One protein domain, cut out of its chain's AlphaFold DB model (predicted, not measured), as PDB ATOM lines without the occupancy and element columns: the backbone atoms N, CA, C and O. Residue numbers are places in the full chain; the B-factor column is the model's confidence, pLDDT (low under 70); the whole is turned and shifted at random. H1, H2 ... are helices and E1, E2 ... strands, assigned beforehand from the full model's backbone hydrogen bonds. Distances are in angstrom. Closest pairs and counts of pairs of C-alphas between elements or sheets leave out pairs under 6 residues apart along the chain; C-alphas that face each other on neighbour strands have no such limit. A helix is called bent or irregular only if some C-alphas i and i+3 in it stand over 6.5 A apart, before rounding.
ATOM      1  N   GLU A   2      -2.591 -37.402 -12.755       52.38
ATOM      2  CA  GLU A   2      -2.526 -35.930 -12.861       52.38
ATOM      3  C   GLU A   2      -1.601 -35.245 -11.841       52.38
ATOM      4  O   GLU A   2      -0.946 -34.269 -12.185       52.38
ATOM      5  N   THR A   3      -1.458 -35.781 -10.625       70.25
ATOM      6  CA  THR A   3      -0.671 -35.125  -9.566       70.25
ATOM      7  C   THR A   3       0.836 -35.100  -9.839       70.25
ATOM      8  O   THR A   3       1.485 -34.095  -9.585       70.25
ATOM      9  N   ILE A   4       1.401 -36.188 -10.380       69.94
ATOM     10  CA  ILE A   4       2.857 -36.312 -10.589       69.94
ATOM     11  C   ILE A   4       3.312 -35.414 -11.745       69.94
ATOM     12  O   ILE A   4       4.329 -34.742 -11.624       69.94
ATOM     13  N   ARG A   5       2.525 -35.343 -12.832       69.62
ATOM     14  CA  ARG A   5       2.802 -34.431 -13.955       69.62
ATOM     15  C   ARG A   5       2.662 -32.959 -13.569       69.62
ATOM     16  O   ARG A   5       3.450 -32.151 -14.038       69.62
ATOM     17  N   ALA A   6       1.691 -32.617 -12.720       75.62
ATOM     18  CA  ALA A   6       1.535 -31.249 -12.228       75.62
ATOM     19  C   ALA A   6       2.724 -30.826 -11.350       75.62
ATOM     20  O   ALA A   6       3.272 -29.748 -11.538       75.62
ATOM     21  N   LEU A   7       3.176 -31.711 -10.455       74.62
ATOM     22  CA  LEU A   7       4.336 -31.457  -9.597       74.62
ATOM     23  C   LEU A   7       5.649 -31.371 -10.387       74.62
ATOM     24  O   LEU A   7       6.489 -30.534 -10.075       74.62
ATOM     25  N   SER A   8       5.835 -32.196 -11.421       75.44
ATOM     26  CA  SER A   8       7.031 -32.096 -12.266       75.44
ATOM     27  C   SER A   8       7.103 -30.781 -13.045       75.44
ATOM     28  O   SER A   8       8.191 -30.256 -13.261       75.44
ATOM     29  N   ASP A   9       5.947 -30.257 -13.461       77.44
ATOM     30  CA  ASP A   9       5.838 -29.009 -14.222       77.44
ATOM     31  C   ASP A   9       6.029 -27.781 -13.314       77.44
ATOM     32  O   ASP A   9       6.781 -26.873 -13.648       77.44
ATOM     33  N   GLU A  10       5.433 -27.800 -12.117       75.75
ATOM     34  CA  GLU A  10       5.507 -26.707 -11.136       75.75
ATOM     35  C   GLU A  10       6.924 -26.487 -10.583       75.75
ATOM     36  O   GLU A  10       7.335 -25.348 -10.365       75.75
ATOM     37  N   PHE A  11       7.680 -27.566 -10.374       75.88
ATOM     38  CA  PHE A  11       9.030 -27.510  -9.801       75.88
ATOM     39  C   PHE A  11      10.147 -27.676 -10.846       75.88
ATOM     40  O   PHE A  11      11.310 -27.778 -10.460       75.88
ATOM     41  N   GLU A  12       9.815 -27.719 -12.146       76.88
ATOM     42  CA  GLU A  12      10.744 -28.012 -13.257       76.88
ATOM     43  C   GLU A  12      11.641 -29.239 -12.988       76.88
ATOM     44  O   GLU A  12      12.836 -29.265 -13.307       76.88
ATOM     45  N   ALA A  13      11.067 -30.270 -12.367       79.62
ATOM     46  CA  ALA A  13      11.791 -31.428 -11.864       79.62
ATOM     47  C   ALA A  13      11.227 -32.730 -12.442       79.62
ATOM     48  O   ALA A  13      10.019 -32.945 -12.501       79.62
ATOM     49  N   GLN A  14      12.106 -33.636 -12.857       79.38
ATOM     50  CA  GLN A  14      11.724 -34.938 -13.389       79.38
ATOM     51  C   GLN A  14      11.560 -35.947 -12.247       79.38
ATOM     52  O   GLN A  14      12.463 -36.132 -11.431       79.38
ATOM     53  N   ILE A  15      10.401 -36.609 -12.209       79.12
ATOM     54  CA  ILE A  15      10.044 -37.617 -11.206       79.12
ATOM     55  C   ILE A  15       9.971 -38.970 -11.906       79.12
ATOM     56  O   ILE A  15       9.169 -39.152 -12.822       79.12
ATOM     57  N   ASP A  16      10.801 -39.906 -11.466       80.50
ATOM     58  CA  ASP A  16      10.826 -41.288 -11.933       80.50
ATOM     59  C   ASP A  16      10.414 -42.196 -10.769       80.50
ATOM     60  O   ASP A  16      10.936 -42.066  -9.659       80.50
ATOM     61  N   ILE A  17       9.426 -43.060 -10.995       77.44
ATOM     62  CA  ILE A  17       8.902 -43.977  -9.978       77.44
ATOM     63  C   ILE A  17       9.202 -45.387 -10.459       77.44
ATOM     64  O   ILE A  17       8.690 -45.802 -11.497       77.44
ATOM     65  N   ASP A  18      10.036 -46.089  -9.702       77.50
ATOM     66  CA  ASP A  18      10.353 -47.495  -9.934       77.50
ATOM     67  C   ASP A  18       9.253 -48.395  -9.342       77.50
ATOM     68  O   ASP A  18       8.609 -48.026  -8.352       77.50
ATOM     69  N   ASP A  19       9.058 -49.591  -9.902       66.38
ATOM     70  CA  ASP A  19       8.076 -50.573  -9.404       66.38
ATOM     71  C   ASP A  19       8.410 -51.056  -7.976       66.38
ATOM     72  O   ASP A  19       7.535 -51.519  -7.245       66.38
ATOM     73  N   ASP A  20       9.661 -50.869  -7.545       66.56
ATOM     74  CA  ASP A  20      10.146 -51.136  -6.185       66.56
ATOM     75  C   ASP A  20       9.778 -50.035  -5.163       66.56
ATOM     76  O   ASP A  20      10.188 -50.094  -4.002       66.56
ATOM     77  N   GLY A  21       9.036 -48.998  -5.569       62.75
ATOM     78  CA  GLY A  21       8.630 -47.891  -4.692       62.75
ATOM     79  C   GLY A  21       9.722 -46.842  -4.457       62.75
ATOM     80  O   GLY A  21       9.573 -45.963  -3.605       62.75
ATOM     81  N   ILE A  22      10.818 -46.900  -5.216       72.44
ATOM     82  CA  ILE A  22      11.872 -45.883  -5.187       72.44
ATOM     83  C   ILE A  22      11.443 -44.706  -6.065       72.44
ATOM     84  O   ILE A  22      11.289 -44.844  -7.277       72.44
ATOM     85  N   ILE A  23      11.301 -43.530  -5.452       76.50
ATOM     86  CA  ILE A  23      11.026 -42.274  -6.159       76.50
ATOM     87  C   ILE A  23      12.356 -41.549  -6.378       76.50
ATOM     88  O   ILE A  23      12.986 -41.092  -5.421       76.50
ATOM     89  N   ARG A  24      12.797 -41.440  -7.634       81.00
ATOM     90  CA  ARG A  24      13.978 -40.657  -8.019       81.00
ATOM     91  C   ARG A  24      13.534 -39.288  -8.517       81.00
ATOM     92  O   ARG A  24      12.726 -39.181  -9.436       81.00
ATOM     93  N   VAL A  25      14.082 -38.245  -7.905       80.06
ATOM     94  CA  VAL A  25      13.813 -36.852  -8.268       80.06
ATOM     95  C   VAL A  25      15.070 -36.253  -8.883       80.06
ATOM     96  O   VAL A  25      16.135 -36.275  -8.267       80.06
ATOM     97  N   PHE A  26      14.940 -35.699 -10.084       79.69
ATOM     98  CA  PHE A  26      15.990 -34.955 -10.768       79.69
ATOM     99  C   PHE A  26      15.542 -33.501 -10.919       79.69
ATOM    100  O   PHE A  26      14.580 -33.223 -11.630       79.69
ATOM    101  N   ALA A  27      16.234 -32.575 -10.260       81.38
ATOM    102  CA  ALA A  27      15.965 -31.139 -10.342       81.38
ATOM    103  C   ALA A  27      17.214 -30.380 -10.813       81.38
ATOM    104  O   ALA A  27      18.338 -30.841 -10.604       81.38
ATOM    105  N   GLN A  28      17.024 -29.216 -11.446       79.00
ATOM    106  CA  GLN A  28      18.131 -28.384 -11.945       79.00
ATOM    107  C   GLN A  28      18.845 -27.596 -10.834       79.00
ATOM    108  O   GLN A  28      19.992 -27.187 -11.009       79.00
ATOM    109  N   SER A  29      18.186 -27.410  -9.688       81.38
ATOM    110  CA  SER A  29      18.725 -26.731  -8.509       81.38
ATOM    111  C   SER A  29      18.338 -27.462  -7.223       81.38
ATOM    112  O   SER A  29      17.286 -28.103  -7.157       81.38
ATOM    113  N   GLY A  30      19.175 -27.333  -6.188       73.06
ATOM    114  CA  GLY A  30      18.941 -27.925  -4.869       73.06
ATOM    115  C   GLY A  30      17.622 -27.468  -4.245       73.06
ATOM    116  O   GLY A  30      16.873 -28.307  -3.763       73.06
ATOM    117  N   ASP A  31      17.280 -26.181  -4.351       78.25
ATOM    118  CA  ASP A  31      16.040 -25.617  -3.798       78.25
ATOM    119  C   ASP A  31      14.764 -26.191  -4.443       78.25
ATOM    120  O   ASP A  31      13.770 -26.431  -3.758       78.25
ATOM    121  N   GLN A  32      14.788 -26.452  -5.757       78.88
ATOM    122  CA  GLN A  32      13.663 -27.080  -6.466       78.88
ATOM    123  C   GLN A  32      13.522 -28.557  -6.085       78.88
ATOM    124  O   GLN A  32      12.408 -29.049  -5.897       78.88
ATOM    125  N   GLY A  33      14.653 -29.257  -5.938       75.12
ATOM    126  CA  GLY A  33      14.679 -30.644  -5.482       75.12
ATOM    127  C   GLY A  33      14.146 -30.792  -4.059       75.12
ATOM    128  O   GLY A  33      13.298 -31.648  -3.819       75.12
ATOM    129  N   ASP A  34      14.588 -29.935  -3.138       77.38
ATOM    130  CA  ASP A  34      14.157 -29.958  -1.738       77.38
ATOM    131  C   ASP A  34      12.658 -29.650  -1.617       77.38
ATOM    132  O   ASP A  34      11.918 -30.420  -1.005       77.38
ATOM    133  N   GLY A  35      12.176 -28.607  -2.306       77.81
ATOM    134  CA  GLY A  35      10.755 -28.248  -2.326       77.81
ATOM    135  C   GLY A  35       9.859 -29.356  -2.886       77.81
ATOM    136  O   GLY A  35       8.802 -29.651  -2.321       77.81
ATOM    137  N   LEU A  36      10.296 -30.033  -3.953       78.25
ATOM    138  CA  LEU A  36       9.559 -31.158  -4.520       78.25
ATOM    139  C   LEU A  36       9.571 -32.378  -3.586       78.25
ATOM    140  O   LEU A  36       8.531 -33.008  -3.399       78.25
ATOM    141  N   ILE A  37      10.712 -32.711  -2.977       77.44
ATOM    142  CA  ILE A  37      10.820 -33.817  -2.013       77.44
ATOM    143  C   ILE A  37       9.931 -33.552  -0.799       77.44
ATOM    144  O   ILE A  37       9.234 -34.460  -0.350       77.44
ATOM    145  N   GLU A  38       9.918 -32.327  -0.279       74.50
ATOM    146  CA  GLU A  38       9.077 -31.939   0.853       74.50
ATOM    147  C   GLU A  38       7.588 -32.038   0.492       74.50
ATOM    148  O   GLU A  38       6.785 -32.577   1.260       74.50
ATOM    149  N   ARG A  39       7.221 -31.626  -0.727       73.12
ATOM    150  CA  ARG A  39       5.855 -31.735  -1.243       73.12
ATOM    151  C   ARG A  39       5.422 -33.183  -1.434       73.12
ATOM    152  O   ARG A  39       4.334 -33.545  -0.986       73.12
ATOM    153  N   ILE A  40       6.270 -34.013  -2.043       74.06
ATOM    154  CA  ILE A  40       6.028 -35.450  -2.217       74.06
ATOM    155  C   ILE A  40       5.889 -36.100  -0.843       74.06
ATOM    156  O   ILE A  40       4.855 -36.700  -0.590       74.06
ATOM    157  N   ARG A  41       6.834 -35.889   0.083       68.31
ATOM    158  CA  ARG A  41       6.773 -36.418   1.460       68.31
ATOM    159  C   ARG A  41       5.534 -35.972   2.223       68.31
ATOM    160  O   ARG A  41       4.994 -36.752   2.995       68.31
ATOM    161  N   SER A  42       5.072 -34.738   2.029       61.50
ATOM    162  CA  SER A  42       3.833 -34.248   2.642       61.50
ATOM    163  C   SER A  42       2.598 -34.951   2.074       61.50
ATOM    164  O   SER A  42       1.657 -35.225   2.817       61.50
ATOM    165  N   MET A  43       2.604 -35.273   0.779       61.69
ATOM    166  CA  MET A  43       1.511 -35.985   0.111       61.69
ATOM    167  C   MET A  43       1.557 -37.503   0.315       61.69
ATOM    168  O   MET A  43       0.506 -38.137   0.314       61.69
ATOM    169  N   THR A  44       2.742 -38.080   0.507       57.78
ATOM    170  CA  THR A  44       2.983 -39.512   0.732       57.78
ATOM    171  C   THR A  44       3.360 -39.811   2.176       57.78
ATOM    172  O   THR A  44       4.029 -40.810   2.417       57.78
ATOM    173  N   LYS A  45       2.997 -38.952   3.140       55.34
ATOM    174  CA  LYS A  45       3.295 -39.200   4.554       55.34
ATOM    175  C   LYS A  45       2.541 -40.460   4.972       55.34
ATOM    176  O   LYS A  45       1.328 -40.432   5.172       55.34
TER     177      LYS A  45
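This is residues 2 to 45 of the 172 residues of the protein "S1 RNA-binding domain-containing protein" of Thermoleophilaceae bacterium (UniProt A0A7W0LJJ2). A short two-stranded hairpin, E1 and E2, is covered on one face by two helices lying side by side, H1 next to E1 and H2 next to E2. The two helices run opposite ways, and the turn of the hairpin, around Asp 19, makes one end of the longest dimension. The printed part has 44 residues with two named helices and two named strands, in the order H1, E1, E2, H2 along the chain, and the sheet, of order E1 - E2, is antiparallel. The class is mixed, helices and strands. The whole is compact, with a radius of gyration of the C-alphas of 9.8 A, and its outline is rounded, spanning 26 by 19 by 18 A.

H1, residues 2 to 10, is followed by E1, residues 14 to 17, and 3 pairs of their C-alphas are within 8 A; the closest are those of Ser 8 and Gln 14, 5.6 A apart. E1 forms a hairpin with E2, residues 23 to 26; the two are antiparallel neighbours with 163 degrees between their directions. The C-alphas of Ile 15 and Val 25 face each other at 4.8 A. N 14 and O 26 are 2.8 A apart and N 24 and O 16 are 2.8 A apart, both within hydrogen-bond range. H2, residues 30 to 43, comes closest to E2 with the C-alphas of Gly 33 and Val 25, 6.9 A apart. H1 and H2 are close but not clearly touching: the closest C-alphas, those of Leu 7 and Leu 36, are 7.3 A apart. Their lines stand at a shallow tilt of 22 degrees, and they run opposite ways. H1 and E2 are apart, and so are E1 and H2. In both H1 and H2 every O i to N i+4 pair is within hydrogen-bond range.

H1 begins at C-alpha 2 at (-2.526, -35.930, -12.861) and runs to Glu 10, 12.4 A from first to last C-alpha. E1 starts at C-alpha 14 at (11.724, -34.938, -13.389) and runs to Ile 17, 10.1 A. E2 runs from Ile 23 to Phe 26, 10.0 A. H2, the longest helix with 14 residues, runs from Gly 30 to Met 43, 19.8 A, and ends at C-alpha 43 at (1.511, -35.985, 0.111). Neither helix is bent.

The two C-alphas farthest apart are those of Asp 19 and Asp 31, 26.8 A; those of Glu 2 and Lys 45, the first and last printed, are 18.7 A apart. The printed part has no cut. The links H1 to E1, E1 to E2 and E2 to H2 are tight, with 3, 5 and 3 residues. The mean pLDDT of the printed part is 73.6; it is under 70 at residue 2, residues 4 to 5, residues 19 to 21 and residues 41 to 45.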